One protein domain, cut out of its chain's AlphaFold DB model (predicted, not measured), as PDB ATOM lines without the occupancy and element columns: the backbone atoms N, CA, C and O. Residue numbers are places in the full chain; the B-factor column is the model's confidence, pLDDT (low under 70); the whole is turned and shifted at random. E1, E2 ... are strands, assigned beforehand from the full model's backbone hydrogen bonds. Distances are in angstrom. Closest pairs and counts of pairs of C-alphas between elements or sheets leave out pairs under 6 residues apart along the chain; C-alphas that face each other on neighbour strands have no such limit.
ATOM      1  N   GLY A 613     -48.742  26.157   0.968       94.75
ATOM      2  CA  GLY A 613     -48.232  24.836   0.627       94.75
ATOM      3  C   GLY A 613     -47.703  24.765  -0.801       94.75
ATOM      4  O   GLY A 613     -48.144  25.475  -1.704       94.75
ATOM      5  N   LYS A 614     -46.736  23.876  -1.002       97.44
ATOM      6  CA  LYS A 614     -46.228  23.459  -2.305       97.44
ATOM      7  C   LYS A 614     -46.000  21.961  -2.263       97.44
ATOM      8  O   LYS A 614     -45.365  21.466  -1.339       97.44
ATOM      9  N   ILE A 615     -46.465  21.255  -3.284       98.38
ATOM     10  CA  ILE A 615     -46.115  19.859  -3.531       98.38
ATOM     11  C   ILE A 615     -45.824  19.692  -5.019       98.38
ATOM     12  O   ILE A 615     -46.548  20.218  -5.863       98.38
ATOM     13  N   LEU A 616     -44.736  18.998  -5.342       98.38
ATOM     14  CA  LEU A 616     -44.333  18.678  -6.707       98.38
ATOM     15  C   LEU A 616     -43.944  17.208  -6.788       98.38
ATOM     16  O   LEU A 616     -43.189  16.723  -5.951       98.38
ATOM     17  N   ALA A 617     -44.429  16.529  -7.824       98.19
ATOM     18  CA  ALA A 617     -43.974  15.200  -8.194       98.19
ATOM     19  C   ALA A 617     -42.834  15.315  -9.210       98.19
ATOM     20  O   ALA A 617     -43.025  15.861 -10.299       98.19
ATOM     21  N   ALA A 618     -41.662  14.796  -8.857       97.69
ATOM     22  CA  ALA A 618     -40.471  14.848  -9.687       97.69
ATOM     23  C   ALA A 618     -39.737  13.490  -9.657       97.69
ATOM     24  O   ALA A 618     -39.260  13.072  -8.600       97.69
ATOM     25  N   PRO A 619     -39.638  12.780 -10.794       97.75
ATOM     26  CA  PRO A 619     -40.403  12.982 -12.026       97.75
ATOM     27  C   PRO A 619     -41.913  12.758 -11.831       97.75
ATOM     28  O   PRO A 619     -42.297  11.963 -10.978       97.75
ATOM     29  N   PRO A 620     -42.800  13.380 -12.627       96.81
ATOM     30  CA  PRO A 620     -44.256  13.221 -12.509       96.81
ATOM     31  C   PRO A 620     -44.768  11.886 -13.075       96.81
ATOM     32  O   PRO A 620     -45.978  11.648 -13.157       96.81
ATOM     33  N   GLN A 621     -43.862  11.010 -13.513       94.69
ATOM     34  CA  GLN A 621     -44.202   9.705 -14.052       94.69
ATOM     35  C   GLN A 621     -43.245   8.629 -13.550       94.69
ATOM     36  O   GLN A 621     -42.058   8.875 -13.345       94.69
ATOM     37  N   ILE A 622     -43.771   7.417 -13.401       93.94
ATOM     38  CA  ILE A 622     -42.994   6.212 -13.108       93.94
ATOM     39  C   ILE A 622     -42.948   5.357 -14.372       93.94
ATOM     40  O   ILE A 622     -43.974   5.095 -14.996       93.94
ATOM     41  N   LEU A 623     -41.761   4.909 -14.760       92.81
ATOM     42  CA  LEU A 623     -41.557   4.022 -15.894       92.81
ATOM     43  C   LEU A 623     -41.941   2.573 -15.579       92.81
ATOM     44  O   LEU A 623     -41.886   2.114 -14.439       92.81
ATOM     45  N   THR A 624     -42.284   1.835 -16.633       85.56
ATOM     46  CA  THR A 624     -42.566   0.389 -16.588       85.56
ATOM     47  C   THR A 624     -41.361  -0.478 -16.969       85.56
ATOM     48  O   THR A 624     -41.367  -1.678 -16.710       85.56
ATOM     49  N   THR A 625     -40.332   0.109 -17.588       86.50
ATOM     50  CA  THR A 625     -39.145  -0.596 -18.103       86.50
ATOM     51  C   THR A 625     -37.869   0.001 -17.546       86.50
ATOM     52  O   THR A 625     -37.778   1.224 -17.462       86.50
ATOM     53  N   ASN A 626     -36.872  -0.830 -17.249       88.12
ATOM     54  CA  ASN A 626     -35.635  -0.444 -16.567       88.12
ATOM     55  C   ASN A 626     -34.464  -0.229 -17.531       88.12
ATOM     56  O   ASN A 626     -34.481  -0.741 -18.655       88.12
ATOM     57  N   ALA A 627     -33.417   0.450 -17.056       93.44
ATOM     58  CA  ALA A 627     -32.093   0.238 -17.623       93.44
ATOM     59  C   ALA A 627     -31.592  -1.170 -17.260       93.44
ATOM     60  O   ALA A 627     -31.972  -1.730 -16.224       93.44
ATOM     61  N   ASN A 628     -30.748  -1.758 -18.107       92.25
ATOM     62  CA  ASN A 628     -30.228  -3.102 -17.886       92.25
ATOM     63  C   ASN A 628     -29.519  -3.200 -16.522       92.25
ATOM     64  O   ASN A 628     -28.460  -2.608 -16.309       92.25
ATOM     65  N   GLY A 629     -30.091  -3.991 -15.613       87.00
ATOM     66  CA  GLY A 629     -29.534  -4.239 -14.283       87.00
ATOM     67  C   GLY A 629     -30.168  -3.506 -13.126       87.00
ATOM     68  O   GLY A 629     -29.840  -3.853 -11.995       87.00
ATOM     69  N   SER A 637     -40.594   8.135  -8.213       95.31
ATOM     70  CA  SER A 637     -41.091   9.505  -8.194       95.31
ATOM     71  C   SER A 637     -41.033  10.013  -6.764       95.31
ATOM     72  O   SER A 637     -41.366   9.284  -5.822       95.31
ATOM     73  N   TYR A 638     -40.584  11.251  -6.605       97.31
ATOM     74  CA  TYR A 638     -40.480  11.905  -5.316       97.31
ATOM     75  C   TYR A 638     -41.465  13.059  -5.236       97.31
ATOM     76  O   TYR A 638     -41.565  13.881  -6.145       97.31
ATOM     77  N   LEU A 639     -42.173  13.128  -4.115       98.31
ATOM     78  CA  LEU A 639     -42.955  14.283  -3.716       98.31
ATOM     79  C   LEU A 639     -42.036  15.208  -2.931       98.31
ATOM     80  O   LEU A 639     -41.723  14.919  -1.777       98.31
ATOM     81  N   GLY A 640     -41.594  16.297  -3.551       98.19
ATOM     82  CA  GLY A 640     -40.979  17.414  -2.841       98.19
ATOM     83  C   GLY A 640     -42.075  18.335  -2.332       98.19
ATOM     84  O   GLY A 640     -42.882  18.817  -3.132       98.19
ATOM     85  N   TYR A 641     -42.126  18.577  -1.025       98.25
ATOM     86  CA  TYR A 641     -43.166  19.404  -0.426       98.25
ATOM     87  C   TYR A 641     -42.614  20.408   0.580       98.25
ATOM     88  O   TYR A 641     -41.618  20.155   1.253       98.25
ATOM     89  N   ALA A 642     -43.290  21.547   0.684       97.94
ATOM     90  CA  ALA A 642     -43.000  22.594   1.651       97.94
ATOM     91  C   ALA A 642     -44.281  23.299   2.083       97.94
ATOM     92  O   ALA A 642     -45.245  23.364   1.319       97.94
ATOM     93  N   TRP A 643     -44.299  23.819   3.303       96.44
ATOM     94  CA  TRP A 643     -45.460  24.485   3.866       96.44
ATOM     95  C   TRP A 643     -45.099  25.449   4.994       96.44
ATOM     96  O   TRP A 643     -44.129  25.260   5.723       96.44
ATOM     97  N   SER A 644     -45.931  26.470   5.164       94.31
ATOM     98  CA  SER A 644     -45.919  27.367   6.320       94.31
ATOM     99  C   SER A 644     -47.347  27.488   6.849       94.31
ATOM    100  O   SER A 644     -48.303  27.365   6.085       94.31
ATOM    101  N   GLY A 645     -47.495  27.641   8.163       88.12
ATOM    102  CA  GLY A 645     -48.790  27.595   8.844       88.12
ATOM    103  C   GLY A 645     -48.717  26.832  10.166       88.12
ATOM    104  O   GLY A 645     -47.636  26.543  10.672       88.12
ATOM    105  N   GLY A 646     -49.878  26.508  10.743       85.69
ATOM    106  CA  GLY A 646     -49.948  25.819  12.038       85.69
ATOM    107  C   GLY A 646     -49.611  24.324  11.978       85.69
ATOM    108  O   GLY A 646     -48.922  23.810  12.856       85.69
ATOM    109  N   VAL A 655     -46.960  15.722   8.702       95.19
ATOM    110  CA  VAL A 655     -45.571  15.983   8.302       95.19
ATOM    111  C   VAL A 655     -44.951  17.037   9.218       95.19
ATOM    112  O   VAL A 655     -45.612  17.993   9.614       95.19
ATOM    113  N   ASN A 656     -43.672  16.858   9.558       88.56
ATOM    114  CA  ASN A 656     -42.905  17.773  10.412       88.56
ATOM    115  C   ASN A 656     -41.827  18.501   9.592       88.56
ATOM    116  O   ASN A 656     -41.475  18.046   8.507       88.56
ATOM    117  N   GLY A 657     -41.278  19.593  10.133       84.50
ATOM    118  CA  GLY A 657     -40.075  20.245   9.594       84.50
ATOM    119  C   GLY A 657     -40.291  21.192   8.412       84.50
ATOM    120  O   GLY A 657     -39.309  21.618   7.825       84.50
ATOM    121  N   ASN A 658     -41.544  21.522   8.069       92.31
ATOM    122  CA  ASN A 658     -41.956  22.518   7.063       92.31
ATOM    123  C   ASN A 658     -41.463  22.337   5.612       92.31
ATOM    124  O   ASN A 658     -42.065  22.902   4.705       92.31
ATOM    125  N   ALA A 659     -40.460  21.505   5.357       95.81
ATOM    126  CA  ALA A 659     -40.022  21.058   4.046       95.81
ATOM    127  C   ALA A 659     -39.582  19.592   4.125       95.81
ATOM    128  O   ALA A 659     -39.001  19.145   5.114       95.81
ATOM    129  N   GLY A 660     -39.875  18.817   3.086       96.94
ATOM    130  CA  GLY A 660     -39.588  17.392   3.084       96.94
ATOM    131  C   GLY A 660     -39.684  16.753   1.710       96.94
ATOM    132  O   GLY A 660     -40.060  17.374   0.714       96.94
ATOM    133  N   MET A 661     -39.320  15.476   1.686       96.00
ATOM    134  CA  MET A 661     -39.389  14.634   0.507       96.00
ATOM    135  C   MET A 661     -39.861  13.233   0.897       96.00
ATOM    136  O   MET A 661     -39.466  12.701   1.934       96.00
ATOM    137  N   SER A 662     -40.709  12.639   0.060       95.31
ATOM    138  CA  SER A 662     -41.127  11.242   0.184       95.31
ATOM    139  C   SER A 662     -41.212  10.587  -1.189       95.31
ATOM    140  O   SER A 662     -41.689  11.202  -2.141       95.31
ATOM    141  N   SER A 663     -40.774   9.335  -1.310       94.38
ATOM    142  CA  SER A 663     -41.056   8.538  -2.507       94.38
ATOM    143  C   SER A 663     -42.538   8.175  -2.556       94.38
ATOM    144  O   SER A 663     -43.091   7.743  -1.541       94.38
ATOM    145  N   ALA A 664     -43.159   8.262  -3.726       95.25
ATOM    146  CA  ALA A 664     -44.572   7.952  -3.892       95.25
ATOM    147  C   ALA A 664     -44.847   7.136  -5.161       95.25
ATOM    148  O   ALA A 664     -44.059   7.129  -6.107       95.25
ATOM    149  N   GLY A 665     -45.959   6.397  -5.135       93.69
ATOM    150  CA  GLY A 665     -46.459   5.625  -6.274       93.69
ATOM    151  C   GLY A 665     -47.408   6.439  -7.161       93.69
ATOM    152  O   GLY A 665     -47.615   7.620  -6.911       93.69
ATOM    153  N   PRO A 666     -48.011   5.827  -8.193       95.06
ATOM    154  CA  PRO A 666     -49.004   6.499  -9.024       95.06
ATOM    155  C   PRO A 666     -50.250   6.913  -8.228       95.06
ATOM    156  O   PRO A 666     -50.760   6.136  -7.420       95.06
ATOM    157  N   GLY A 667     -50.778   8.103  -8.510       96.94
ATOM    158  CA  GLY A 667     -51.945   8.657  -7.828       96.94
ATOM    159  C   GLY A 667     -51.911  10.178  -7.730       96.94
ATOM    160  O   GLY A 667     -50.953  10.827  -8.153       96.94
ATOM    161  N   THR A 668     -52.980  10.748  -7.176       98.25
ATOM    162  CA  THR A 668     -53.013  12.152  -6.753       98.25
ATOM    163  C   THR A 668     -52.661  12.215  -5.276       98.25
ATOM    164  O   THR A 668     -53.333  11.596  -4.454       98.25
ATOM    165  N   HIS A 669     -51.621  12.977  -4.967       98.44
ATOM    166  CA  HIS A 669     -51.110  13.199  -3.625       98.44
ATOM    167  C   HIS A 669     -51.486  14.593  -3.155       98.44
ATOM    168  O   HIS A 669     -51.413  15.546  -3.935       98.44
ATOM    169  N   THR A 670     -51.889  14.706  -1.892       98.44
ATOM    170  CA  THR A 670     -52.427  15.946  -1.325       98.44
ATOM    171  C   THR A 670     -51.628  16.375  -0.105       98.44
ATOM    172  O   THR A 670     -51.554  15.653   0.888       98.44
ATOM    173  N   LEU A 671     -51.062  17.575  -0.173       98.38
ATOM    174  CA  LEU A 671     -50.552  18.311   0.973       98.38
ATOM    175  C   LEU A 671     -51.665  19.240   1.476       98.38
ATOM    176  O   LEU A 671     -51.983  20.220   0.811       98.38
ATOM    177  N   SER A 672     -52.237  18.947   2.642       97.56
ATOM    178  CA  SER A 672     -53.228  19.804   3.311       97.56
ATOM    179  C   SER A 672     -52.537  20.652   4.374       97.56
ATOM    180  O   SER A 672     -51.996  20.089   5.328       97.56
ATOM    181  N   VAL A 673     -52.604  21.979   4.264       96.56
ATOM    182  CA  VAL A 673     -52.024  22.952   5.209       96.56
ATOM    183  C   VAL A 673     -53.151  23.764   5.833       96.56
ATOM    184  O   VAL A 673     -53.845  24.480   5.123       96.56
ATOM    185  N   GLY A 674     -53.389  23.614   7.139       90.94
ATOM    186  CA  GLY A 674     -54.491  24.313   7.829       90.94
ATOM    187  C   GLY A 674     -55.913  24.033   7.296       90.94
ATOM    188  O   GLY A 674     -56.872  24.650   7.744       90.94
ATOM    189  N   GLY A 675     -56.077  23.052   6.401       89.00
ATOM    190  CA  GLY A 675     -57.337  22.742   5.711       89.00
ATOM    191  C   GLY A 675     -57.381  23.203   4.248       89.00
ATOM    192  O   GLY A 675     -58.367  22.932   3.565       89.00
ATOM    193  N   THR A 676     -56.327  23.865   3.762       95.25
ATOM    194  CA  THR A 676     -56.128  24.204   2.348       95.25
ATOM    195  C   THR A 676     -55.320  23.113   1.640       95.25
ATOM    196  O   THR A 676     -54.204  22.799   2.057       95.25
ATOM    197  N   ASP A 677     -55.860  22.568   0.548       97.06
ATOM    198  CA  ASP A 677     -55.266  21.447  -0.187       97.06
ATOM    199  C   ASP A 677     -54.407  21.894  -1.380       97.06
ATOM    200  O   ASP A 677     -54.833  22.674  -2.235       97.06
ATOM    201  N   PHE A 678     -53.220  21.300  -1.491       97.38
ATOM    202  CA  PHE A 678     -52.305  21.408  -2.625       97.38
ATOM    203  C   PHE A 678     -52.050  20.011  -3.181       97.38
ATOM    204  O   PHE A 678     -51.836  19.075  -2.413       97.38
ATOM    205  N   THR A 679     -52.049  19.846  -4.506       98.06
ATOM    206  CA  THR A 679     -51.979  18.510  -5.114       98.06
ATOM    207  C   THR A 679     -50.842  18.357  -6.112       98.06
ATOM    208  O   THR A 679     -50.482  19.290  -6.830       98.06
ATOM    209  N   ALA A 680     -50.289  17.149  -6.172       98.25
ATOM    210  CA  ALA A 680     -49.388  16.693  -7.222       98.25
ATOM    211  C   ALA A 680     -49.864  15.325  -7.713       98.25
ATOM    212  O   ALA A 680     -50.425  14.548  -6.946       98.25
ATOM    213  N   SER A 681     -49.663  15.022  -8.992       97.69
ATOM    214  CA  SER A 681     -50.063  13.731  -9.552       97.69
ATOM    215  C   SER A 681     -48.870  13.001 -10.138       97.69
ATOM    216  O   SER A 681     -48.059  13.592 -10.849       97.69
ATOM    217  N   ILE A 682     -48.803  11.705  -9.851       97.88
ATOM    218  CA  ILE A 682     -47.834  10.777 -10.418       97.88
ATOM    219  C   ILE A 682     -48.598   9.834 -11.335       97.88
ATOM    220  O   ILE A 682     -49.540   9.160 -10.916       97.88
ATOM    221  N   SER A 683     -48.194   9.783 -12.599       95.56
ATOM    222  CA  SER A 683     -48.772   8.865 -13.582       95.56
ATOM    223  C   SER A 683     -47.864   7.662 -13.828       95.56
ATOM    224  O   SER A 683     -46.654   7.710 -13.619       95.56
ATOM    225  N   GLN A 684     -48.437   6.559 -14.300       94.12
ATOM    226  CA  GLN A 684     -47.639   5.498 -14.903       94.12
ATOM    227  C   GLN A 684     -47.315   5.912 -16.344       94.12
ATOM    228  O   GLN A 684     -48.228   6.150 -17.135       94.12
ATOM    229  N   ALA A 685     -46.032   5.998 -16.689       93.88
ATOM    230  CA  ALA A 685     -45.599   6.296 -18.047       93.88
ATOM    231  C   ALA A 685     -45.952   5.142 -19.005       93.88
ATOM    232  O   ALA A 685     -45.941   3.973 -18.588       93.88
TER     233      ALA A 685
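Overview. This is residues 613 to 629, 637 to 646 and 655 to 685 of the 870 residues of an uncharacterized protein of Anaerolineae bacterium CG_4_9_14_3_um_filter_57_17 (UniProt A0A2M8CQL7). A small sandwich, its two sheets only partly face to face: a strongly twisted sheet of E1, E2 and E3 is partly covered by the hairpin of E4 and E5, and the strands run nearly along one axis. Beyond one end of this body, residues 624 to 629 run out as an arm that adds to the length. The 58 printed residues hold five named strands, E1 to E5 along the chain, and no named helix; the class is all strand. Both sheets are antiparallel, with orders E1 - E2 - E3 and E4 - E5. The whole is loose, with a radius of gyration of the C-alphas of 13.1 A and spans of 46 by 19 by 12 A.

Arrangement. E1, residues 613 to 618, is an edge strand antiparallel to the inner strand E2, residues 637 to 644, at 168 degrees; N 614 and O 642 are 2.8 A apart, within hydrogen-bond range. E2 is antiparallel to edge strand E3, residues 659 to 664, at 152 degrees, with N 639 and O 662 at 2.8 A. E4, residues 667 to 673, and E5, residues 676 to 684, form a hairpin at 161 degrees, with N 669 and O 680 at 2.8 A. The closest C-alphas of E1 and E5 are those of Leu 616 and Ala 680, 5.5 A apart. E3 and E4 are apart. Residues 621 to 622 pair parallel with residues 683 to 684 of E5.

Along the chain. E1 begins at C-alpha 613 (-48.232, 24.836, 0.627) and is 16.3 A long. E2 spans 23.5 A, E3 16.0 A and E4 19.3 A. E5 spans 26.8 A and ends at C-alpha 684 (-47.639, 5.498, -14.903).

Size, cuts and confidence. The C-alphas of Asn 628 and Gly 646, the two farthest apart, are 46.1 A apart. Residues 630 to 636 and 647 to 654 are not printed; the C-alpha gaps are 19.0 A and 11.4 A. The links E3 to E4 and E4 to E5 are tight. No printed residue is under 70 in pLDDT.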